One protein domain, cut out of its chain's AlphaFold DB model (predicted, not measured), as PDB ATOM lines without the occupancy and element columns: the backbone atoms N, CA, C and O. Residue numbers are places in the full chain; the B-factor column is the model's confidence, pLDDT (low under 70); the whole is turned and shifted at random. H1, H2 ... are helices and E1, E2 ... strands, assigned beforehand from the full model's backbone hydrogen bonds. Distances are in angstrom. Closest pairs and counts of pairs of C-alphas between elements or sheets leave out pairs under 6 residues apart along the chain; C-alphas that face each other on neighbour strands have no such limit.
ATOM      1  N   ALA A   8     189.013 206.511 190.472       94.12
ATOM      2  CA  ALA A   8     187.763 207.131 190.909       94.12
ATOM      3  C   ALA A   8     186.606 206.803 189.953       94.12
ATOM      4  O   ALA A   8     185.506 206.503 190.409       94.12
ATOM      5  N   ALA A   9     186.861 206.770 188.642       93.44
ATOM      6  CA  ALA A   9     185.858 206.363 187.663       93.44
ATOM      7  C   ALA A   9     185.413 204.902 187.860       93.44
ATOM      8  O   ALA A   9     184.219 204.616 187.804       93.44
ATOM      9  N   PHE A  10     186.342 203.984 188.148       94.25
ATOM     10  CA  PHE A  10     186.002 202.584 188.437       94.25
ATOM     11  C   PHE A  10     185.164 202.437 189.708       94.25
ATOM     12  O   PHE A  10     184.182 201.701 189.710       94.25
ATOM     13  N   VAL A  11     185.514 203.169 190.766       95.56
ATOM     14  CA  VAL A  11     184.738 203.198 192.014       95.56
ATOM     15  C   VAL A  11     183.336 203.764 191.778       95.56
ATOM     16  O   VAL A  11     182.363 203.181 192.245       95.56
ATOM     17  N   SER A  12     183.200 204.849 191.012       94.75
ATOM     18  CA  SER A  12     181.883 205.396 190.659       94.75
ATOM     19  C   SER A  12     181.032 204.400 189.874       94.75
ATOM     20  O   SER A  12     179.843 204.279 190.154       94.75
ATOM     21  N   ARG A  13     181.624 203.641 188.942       93.75
ATOM     22  CA  ARG A  13     180.906 202.570 188.231       93.75
ATOM     23  C   ARG A  13     180.471 201.456 189.176       93.75
ATOM     24  O   ARG A  13     179.319 201.059 189.127       93.75
ATOM     25  N   LEU A  14     181.338 201.021 190.094       94.25
ATOM     26  CA  LEU A  14     180.975 200.027 191.111       94.25
ATOM     27  C   LEU A  14     179.791 200.480 191.981       94.25
ATOM     28  O   LEU A  14     178.939 199.660 192.296       94.25
ATOM     29  N   LYS A  15     179.687 201.772 192.324       91.31
ATOM     30  CA  LYS A  15     178.534 202.298 193.081       91.31
ATOM     31  C   LYS A  15     177.217 202.200 192.311       91.31
ATOM     32  O   LYS A  15     176.174 201.990 192.923       91.31
ATOM     33  N   THR A  16     177.264 202.372 190.994       90.50
ATOM     34  CA  THR A  16     176.074 202.398 190.131       90.50
ATOM     35  C   THR A  16     175.659 201.005 189.660       90.50
ATOM     36  O   THR A  16     174.468 200.676 189.673       90.50
ATOM     37  N   ASP A  17     176.643 200.205 189.254       90.12
ATOM     38  CA  ASP A  17     176.461 198.935 188.547       90.12
ATOM     39  C   ASP A  17     176.643 197.721 189.478       90.12
ATOM     40  O   ASP A  17     176.292 196.603 189.113       90.12
ATOM     41  N   GLY A  18     177.243 197.907 190.660       92.75
ATOM     42  CA  GLY A  18     177.572 196.845 191.623       92.75
ATOM     43  C   GLY A  18     178.776 195.986 191.232       92.75
ATOM     44  O   GLY A  18     179.462 195.436 192.096       92.75
ATOM     45  N   ALA A  19     179.091 195.912 189.940       92.44
ATOM     46  CA  ALA A  19     180.232 195.185 189.411       92.44
ATOM     47  C   ALA A  19     180.801 195.837 188.143       92.44
ATOM     48  O   ALA A  19     180.113 196.541 187.410       92.44
ATOM     49  N   VAL A  20     182.076 195.568 187.864       92.44
ATOM     50  CA  VAL A  20     182.731 195.899 186.594       92.44
ATOM     51  C   VAL A  20     183.551 194.710 186.104       92.44
ATOM     52  O   VAL A  20     184.257 194.069 186.884       92.44
ATOM     53  N   GLN A  21     183.481 194.445 184.801       91.50
ATOM     54  CA  GLN A  21     184.265 193.425 184.107       91.50
ATOM     55  C   GLN A  21     185.163 194.087 183.057       91.50
ATOM     56  O   GLN A  21     184.722 194.974 182.329       91.50
ATOM     57  N   ILE A  22     186.425 193.666 182.988       90.06
ATOM     58  CA  ILE A  22     187.445 194.220 182.086       90.06
ATOM     59  C   ILE A  22     188.314 193.068 181.572       90.06
ATOM     60  O   ILE A  22     188.638 192.167 182.345       90.06
ATOM     61  N   ALA A  23     188.708 193.059 180.299       90.56
ATOM     62  CA  ALA A  23     189.715 192.107 179.832       90.56
ATOM     63  C   ALA A  23     191.112 192.523 180.331       90.56
ATOM     64  O   ALA A  23     191.428 193.704 180.419       90.56
ATOM     65  N   LYS A  24     191.974 191.557 180.656       87.12
ATOM     66  CA  LYS A  24     193.333 191.804 181.169       87.12
ATOM     67  C   LYS A  24     194.173 192.639 180.209       87.12
ATOM     68  O   LYS A  24     194.945 193.468 180.671       87.12
ATOM     69  N   ASP A  25     193.985 192.444 178.909       86.44
ATOM     70  CA  ASP A  25     194.730 193.168 177.875       86.44
ATOM     71  C   ASP A  25     194.264 194.624 177.725       86.44
ATOM     72  O   ASP A  25     194.994 195.447 177.183       86.44
ATOM     73  N   ASP A  26     193.090 194.950 178.275       86.06
ATOM     74  CA  ASP A  26     192.550 196.310 178.344       86.06
ATOM     75  C   ASP A  26     192.902 197.004 179.670       86.06
ATOM     76  O   ASP A  26     192.508 198.152 179.904       86.06
ATOM     77  N   LEU A  27     193.616 196.327 180.583       88.06
ATOM     78  CA  LEU A  27     194.010 196.943 181.841       88.06
ATOM     79  C   LEU A  27     195.102 197.993 181.591       88.06
ATOM     80  O   LEU A  27     196.153 197.684 181.032       88.06
ATOM     81  N   PRO A  28     194.918 199.228 182.087       87.25
ATOM     82  CA  PRO A  28     195.885 200.307 181.893       87.25
ATOM     83  C   PRO A  28     197.141 200.170 182.777       87.25
ATOM     84  O   PRO A  28     198.018 201.028 182.737       87.25
ATOM     85  N   ALA A  29     197.214 199.119 183.596       90.50
ATOM     86  CA  ALA A  29     198.321 198.792 184.488       90.50
ATOM     87  C   ALA A  29     198.375 197.268 184.718       90.50
ATOM     88  O   ALA A  29     197.360 196.589 184.523       90.50
ATOM     89  N   PRO A  30     199.512 196.712 185.183       90.81
ATOM     90  CA  PRO A  30     199.596 195.312 185.585       90.81
ATOM     91  C   PRO A  30     198.478 194.926 186.560       90.81
ATOM     92  O   PRO A  30     198.134 195.686 187.466       90.81
ATOM     93  N   LEU A  31     197.929 193.719 186.402       90.56
ATOM     94  CA  LEU A  31     196.744 193.272 187.138       90.56
ATOM     95  C   LEU A  31     196.860 193.448 188.659       90.56
ATOM     96  O   LEU A  31     195.915 193.901 189.303       90.56
ATOM     97  N   ASP A  32     197.998 193.092 189.250       91.19
ATOM     98  CA  ASP A  32     198.168 193.171 190.703       91.19
ATOM     99  C   ASP A  32     198.266 194.612 191.212       91.19
ATOM    100  O   ASP A  32     197.727 194.926 192.278       91.19
ATOM    101  N   GLU A  33     198.877 195.505 190.432       93.00
ATOM    102  CA  GLU A  33     198.871 196.944 190.698       93.00
ATOM    103  C   GLU A  33     197.454 197.503 190.591       93.00
ATOM    104  O   GLU A  33     196.966 198.127 191.535       93.00
ATOM    105  N   PHE A  34     196.751 197.191 189.500       93.19
ATOM    106  CA  PHE A  34     195.371 197.610 189.297       93.19
ATOM    107  C   PHE A  34     194.468 197.168 190.455       93.19
ATOM    108  O   PHE A  34     193.735 197.978 191.022       93.19
ATOM    109  N   ARG A  35     194.572 195.903 190.878       93.56
ATOM    110  CA  ARG A  35     193.818 195.345 192.011       93.56
ATOM    111  C   ARG A  35     194.108 196.061 193.321       93.56
ATOM    112  O   ARG A  35     193.187 196.277 194.110       93.56
ATOM    113  N   ARG A  36     195.379 196.354 193.594       94.94
ATOM    114  CA  ARG A  36     195.801 197.015 194.831       94.94
ATOM    115  C   ARG A  36     195.262 198.438 194.893       94.94
ATOM    116  O   ARG A  36     194.627 198.794 195.884       94.94
ATOM    117  N   GLU A  37     195.472 199.219 193.840       95.88
ATOM    118  CA  GLU A  37     195.048 200.618 193.806       95.88
ATOM    119  C   GLU A  37     193.522 200.756 193.731       95.88
ATOM    120  O   GLU A  37     192.958 201.600 194.423       95.88
ATOM    121  N   LEU A  38     192.820 199.870 193.011       95.62
ATOM    122  CA  LEU A  38     191.355 199.860 193.010       95.62
ATOM    123  C   LEU A  38     190.788 199.558 194.404       95.62
ATOM    124  O   LEU A  38     189.870 200.239 194.853       95.62
ATOM    125  N   ARG A  39     191.359 198.585 195.130       95.62
ATOM    126  CA  ARG A  39     190.971 198.310 196.526       95.62
ATOM    127  C   ARG A  39     191.251 199.498 197.444       95.62
ATOM    128  O   ARG A  39     190.444 199.787 198.326       95.62
ATOM    129  N   ARG A  40     192.370 200.198 197.241       96.69
ATOM    130  CA  ARG A  40     192.714 201.409 197.996       96.69
ATOM    131  C   ARG A  40     191.713 202.536 197.732       96.69
ATOM    132  O   ARG A  40     191.226 203.134 198.688       96.69
ATOM    133  N   ALA A  41     191.382 202.787 196.468       96.81
ATOM    134  CA  ALA A  41     190.393 203.782 196.067       96.81
ATOM    135  C   ALA A  41     188.994 203.444 196.605       96.81
ATOM    136  O   ALA A  41     188.334 204.310 197.175       96.81
ATOM    137  N   GLY A  42     188.579 202.177 196.508       95.50
ATOM    138  CA  GLY A  42     187.322 201.693 197.078       95.50
ATOM    139  C   GLY A  42     187.244 201.932 198.585       95.50
ATOM    140  O   GLY A  42     186.298 202.557 199.055       95.50
ATOM    141  N   ARG A  43     188.291 201.557 199.332       95.75
ATOM    142  CA  ARG A  43     188.364 201.800 200.782       95.75
ATOM    143  C   ARG A  43     188.286 203.288 201.124       95.75
ATOM    144  O   ARG A  43     187.583 203.651 202.062       95.75
ATOM    145  N   ALA A  44     188.990 204.143 200.381       96.69
ATOM    146  CA  ALA A  44     188.928 205.593 200.573       96.69
ATOM    147  C   ALA A  44     187.521 206.161 200.309       96.69
ATOM    148  O   ALA A  44     187.133 207.148 200.924       96.69
ATOM    149  N   ALA A  45     186.744 205.512 199.441       94.56
ATOM    150  CA  ALA A  45     185.359 205.859 199.140       94.56
ATOM    151  C   ALA A  45     184.320 205.174 200.051       94.56
ATOM    152  O   ALA A  45     183.123 205.291 199.775       94.56
ATOM    153  N   GLY A  46     184.760 204.460 201.097       94.62
ATOM    154  CA  GLY A  46     183.893 203.738 202.033       94.62
ATOM    155  C   GLY A  46     183.314 202.428 201.492       94.62
ATOM    156  O   GLY A  46     182.373 201.910 202.076       94.62
ATOM    157  N   MET A  47     183.855 201.894 200.395       93.50
ATOM    158  CA  MET A  47     183.382 200.657 199.770       93.50
ATOM    159  C   MET A  47     184.314 199.491 200.068       93.50
ATOM    160  O   MET A  47     185.545 199.632 200.105       93.50
ATOM    161  N   ARG A  48     183.734 198.301 200.177       94.62
ATOM    162  CA  ARG A  48     184.492 197.060 200.121       94.62
ATOM    163  C   ARG A  48     184.594 196.638 198.659       94.62
ATOM    164  O   ARG A  48     183.600 196.524 197.972       94.62
ATOM    165  N   VAL A  49     185.801 196.406 198.156       95.06
ATOM    166  CA  VAL A  49     185.983 195.912 196.781       95.06
ATOM    167  C   VAL A  49     186.578 194.521 196.840       95.06
ATOM    168  O   VAL A  49     187.675 194.325 197.373       95.06
ATOM    169  N   LEU A  50     185.860 193.559 196.274       93.88
ATOM    170  CA  LEU A  50     186.360 192.217 196.029       93.88
ATOM    171  C   LEU A  50     186.659 192.068 194.542       93.88
ATOM    172  O   LEU A  50     186.031 192.699 193.697       93.88
ATOM    173  N   SER A  51     187.686 191.285 194.223       92.88
ATOM    174  CA  SER A  51     188.144 191.158 192.845       92.88
ATOM    175  C   SER A  51     188.628 189.753 192.530       92.88
ATOM    176  O   SER A  51     189.412 189.198 193.310       92.88
ATOM    177  N   SER A  52     188.250 189.236 191.366       89.44
ATOM    178  CA  SER A  52     188.669 187.940 190.838       89.44
ATOM    179  C   SER A  52     189.321 188.110 189.467       89.44
ATOM    180  O   SER A  52     188.895 188.929 188.656       89.44
ATOM    181  N   ALA A  53     190.374 187.336 189.219       85.75
ATOM    182  CA  ALA A  53     191.153 187.355 187.981       85.75
ATOM    183  C   ALA A  53     191.082 186.016 187.235       85.75
ATOM    184  O   ALA A  53     192.058 185.590 186.605       85.75
ATOM    185  N   GLN A  54     189.953 185.320 187.362       80.94
ATOM    186  CA  GLN A  54     189.729 184.064 186.661       80.94
ATOM    187  C   GLN A  54     189.635 184.360 185.160       80.94
ATOM    188  O   GLN A  54     188.806 185.169 184.756       80.94
ATOM    189  N   THR A  55     190.468 183.693 184.344       83.75
ATOM    190  CA  THR A  55     190.546 183.794 182.862       83.75
ATOM    191  C   THR A  55     191.234 185.060 182.302       83.75
ATOM    192  O   THR A  55     192.035 185.689 182.994       83.75
ATOM    193  N   ARG A  56     190.985 185.418 181.026       87.62
ATOM    194  CA  ARG A  56     191.415 186.684 180.388       87.62
ATOM    195  C   ARG A  56     190.677 187.897 180.967       87.62
ATOM    196  O   ARG A  56     190.967 189.016 180.580       87.62
ATOM    197  N   TRP A  57     189.758 187.690 181.902       90.06
ATOM    198  CA  TRP A  57     188.938 188.736 182.488       90.06
ATOM    199  C   TRP A  57     189.352 189.069 183.921       90.06
ATOM    200  O   TRP A  57     189.953 188.279 184.654       90.06
ATOM    201  N   PHE A  58     189.016 190.287 184.301       91.94
ATOM    202  CA  PHE A  58     189.085 190.838 185.633       91.94
ATOM    203  C   PHE A  58     187.681 191.287 186.016       91.94
ATOM    204  O   PHE A  58     187.056 192.041 185.272       91.94
ATOM    205  N   ILE A  59     187.201 190.842 187.173       92.50
ATOM    206  CA  ILE A  59     185.913 191.264 187.718       92.50
ATOM    207  C   ILE A  59     186.167 191.894 189.079       92.50
ATOM    208  O   ILE A  59     186.819 191.281 189.930       92.50
ATOM    209  N   ALA A  60     185.640 193.095 189.289       94.56
ATOM    210  CA  ALA A  60     185.518 193.706 190.603       94.56
ATOM    211  C   ALA A  60     184.042 193.876 190.945       94.56
ATOM    212  O   ALA A  60     183.251 194.225 190.073       94.56
ATOM    213  N   TRP A  61     183.687 193.654 192.205       95.25
ATOM    214  CA  TRP A  61     182.335 193.874 192.699       95.25
ATOM    215  C   TRP A  61     182.351 194.481 194.099       95.25
ATOM    216  O   TRP A  61     183.287 194.263 194.882       95.25
ATOM    217  N   ASP A  62     181.306 195.249 194.382       94.88
ATOM    218  CA  ASP A  62     180.985 195.748 195.713       94.88
ATOM    219  C   ASP A  62     180.031 194.752 196.396       94.88
ATOM    220  O   ASP A  62     178.909 194.569 195.923       94.88
ATOM    221  N   PRO A  63     180.454 194.054 197.468       92.25
ATOM    222  CA  PRO A  63     179.605 193.094 198.159       92.25
ATOM    223  C   PRO A  63     178.454 193.755 198.928       92.25
ATOM    224  O   PRO A  63     177.524 193.045 199.294       92.25
ATOM    225  N   ASP A  64     178.507 195.067 199.166       91.56
ATOM    226  CA  ASP A  64     177.459 195.801 199.878       91.56
ATOM    227  C   ASP A  64     176.456 196.455 198.901       91.56
ATOM    228  O   ASP A  64     175.511 197.125 199.323       91.56
ATOM    229  N   HIS A  65     176.628 196.255 197.587       92.31
ATOM    230  CA  HIS A  65     175.713 196.784 196.581       92.31
ATOM    231  C   HIS A  65     174.371 196.041 196.595       92.31
ATOM    232  O   HIS A  65     174.298 194.834 196.362       92.31
ATOM    233  N   VAL A  66     173.290 196.793 196.806       90.25
ATOM    234  CA  VAL A  66     171.920 196.271 196.791       90.25
ATOM    235  C   VAL A  66     171.327 196.432 195.395       90.25
ATOM    236  O   VAL A  66     171.117 197.546 194.914       90.25
ATOM    237  N   VAL A  67     171.031 195.305 194.750       86.69
ATOM    238  CA  VAL A  67     170.322 195.267 193.466       86.69
ATOM    239  C   VAL A  67     168.824 195.454 193.723       86.69
ATOM    240  O   VAL A  67     168.268 194.792 194.594       86.69
ATOM    241  N   SER A  68     168.163 196.342 192.974       87.94
ATOM    242  CA  SER A  68     166.706 196.502 193.073       87.94
ATOM    243  C   SER A  68     165.965 195.273 192.541       87.94
ATOM    244  O   SER A  68     166.446 194.610 191.621       87.94
ATOM    245  N   ASP A  69     164.761 195.014 193.051       89.56
ATOM    246  CA  ASP A  69     163.924 193.886 192.613       89.56
ATOM    247  C   ASP A  69     163.685 193.884 191.098       89.56
ATOM    248  O   ASP A  69     163.737 192.839 190.456       89.56
ATOM    249  N   GLU A  70     163.484 195.063 190.504       90.56
ATOM    250  CA  GLU A  70     163.329 195.227 189.057       90.56
ATOM    251  C   GLU A  70     164.584 194.787 188.294       90.56
ATOM    252  O   GLU A  70     164.491 194.021 187.335       90.56
ATOM    253  N   ARG A  71     165.772 195.221 188.738       85.00
ATOM    254  CA  ARG A  71     167.044 194.842 188.107       85.00
ATOM    255  C   ARG A  71     167.346 193.363 188.302       85.00
ATOM    256  O   ARG A  71     167.827 192.723 187.373       85.00
ATOM    257  N   MET A  72     167.047 192.822 189.480       87.31
ATOM    258  CA  MET A  72     167.192 191.397 189.760       87.31
ATOM    259  C   MET A  72     166.272 190.579 188.852       87.31
ATOM    260  O   MET A  72     166.720 189.617 188.236       87.31
ATOM    261  N   ARG A  73     165.010 190.993 188.697       88.38
ATOM    262  CA  ARG A  73     164.057 190.340 187.796       88.38
ATOM    263  C   ARG A  73     164.516 190.403 186.344       88.38
ATOM    264  O   ARG A  73     164.577 189.366 185.701       88.38
ATOM    265  N   ALA A  74     164.923 191.576 185.864       87.25
ATOM    266  CA  ALA A  74     165.458 191.730 184.514       87.25
ATOM    267  C   ALA A  74     166.701 190.855 184.278       87.25
ATOM    268  O   ALA A  74     166.844 190.257 183.214       87.25
ATOM    269  N   ALA A  75     167.587 190.739 185.273       84.62
ATOM    270  CA  ALA A  75     168.743 189.852 185.203       84.62
ATOM    271  C   ALA A  75     168.331 188.370 185.151       84.62
ATOM    272  O   ALA A  75     168.857 187.623 184.332       84.62
ATOM    273  N   MET A  76     167.370 187.948 185.976       84.94
ATOM    274  CA  MET A  76     166.844 186.578 185.967       84.94
ATOM    275  C   MET A  76     166.133 186.241 184.652       84.94
ATOM    276  O   MET A  76     166.337 185.150 184.121       84.94
ATOM    277  N   ASP A  77     165.363 187.174 184.092       86.94
ATOM    278  CA  ASP A  77     164.707 187.022 182.790       86.94
ATOM    279  C   ASP A  77     165.748 186.905 181.661       86.94
ATOM    280  O   ASP A  77     165.596 186.084 180.761       86.94
ATOM    281  N   ALA A  78     166.846 187.666 181.732       82.69
ATOM    282  CA  ALA A  78     167.932 187.602 180.752       82.69
ATOM    283  C   ALA A  78     168.767 186.309 180.840       82.69
ATOM    284  O   ALA A  78     169.310 185.860 179.830       82.69
ATOM    285  N   VAL A  79     168.898 185.724 182.036       77.69
ATOM    286  CA  VAL A  79     169.630 184.464 182.271       77.69
ATOM    287  C   VAL A  79     168.746 183.238 182.037       77.69
ATOM    288  O   VAL A  79     169.269 182.155 181.773       77.69
ATOM    289  N   SER A  80     167.421 183.399 182.084       64.69
ATOM    290  CA  SER A  80     166.453 182.372 181.698       64.69
ATOM    291  C   SER A  80     166.497 182.157 180.183       64.69
ATOM    292  O   SER A  80     165.635 182.599 179.429       64.69
TER     293      SER A  80
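Overview. This is residues 8 to 80 of the 86 residues of an uncharacterized protein of Sphingomonas sp. 66-10 (UniProt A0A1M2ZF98). A small three-stranded sheet is covered on one face by two helices, H1 and H2, set about perpendicular to each other, and a third helix, H3, sticks out from this compact body at the end of an outstretched link. The printed part has 73 residues with three named helices and three named strands, in the order H1, E1, H2, E2, E3, H3. The sheet runs E1, E3, E2 and is antiparallel throughout; the class is mixed, helices and strands. The whole is only just compact, close to loose, with a radius of gyration of the C-alphas of 13.2 A and spans of 36 by 28 by 17 A, the free-standing H3 adding to the length.

Along the chain. H1 is residues 8 to 17, 14.2 A from first to last C-alpha, and begins with C-alpha 8 at (187.763, 207.131, 190.909). E1 follows at residues 19 to 23, 13.8 A long. H2, residues 31 to 44, is the longest helix at 19.8 A; its C-alpha 31 is at (196.744, 193.272, 187.138). E2 is residues 50 to 52, and E3 is residues 57 to 61, 13.2 A long. H3, residues 69 to 79, measures 15.1 A and ends with C-alpha 79 at (169.630, 184.464, 182.271).

Arrangement. E3 is the inner strand, with E1 and E2 as edge strands. E1 and E3 are antiparallel at 165 degrees, with N 20 and O 60 2.8 A apart and N 58 and O 22 2.7 A apart, within hydrogen-bond range. E2 and E3 form a hairpin, antiparallel at 164 degrees, with N 52 and O 59 within hydrogen-bond range at 2.9 A. H1 and H2 are on one face of the sheet, in two layers, helices over a sheet. The closest C-alphas of H1 and E1 are those of Leu 14 and Val 20, 6.4 A apart. H2 is over E3 and E2 at a height over the sheet of 9.5 A, and runs along the strands, at 8 degrees to E2 on the local plane. The closest C-alphas of H2 and E2 are those of Arg 35 and Ser 51, 7.1 A apart. E1, H2 and E2 make a split strand-helix-strand unit, two strands running the same way with a helix between them in the chain and E3 between them in the sheet; its crossover is right-handed. H2 touches H1 with residues 38 to 42 alone, about perpendicular at 76 degrees; the closest C-alphas are those of Val 11 and Gly 42, 5.9 A apart. H3 is not on the sheet and is apart from H1, H2, E1 and E2. In H1, H2 and H3 every O i to N i+4 pair is within hydrogen-bond range.

Size, cuts and confidence. The two C-alphas farthest apart are those of Ala 44 and Ser 80, at 37.4 A. Residues 68 to 80, of which 69 to 79 belong to H3, stand free; the body without them spans 28 by 22 by 16 A. The printed part has no cut and no long link. The mean pLDDT of the printed part is 90.7, and residue 80 is under 70.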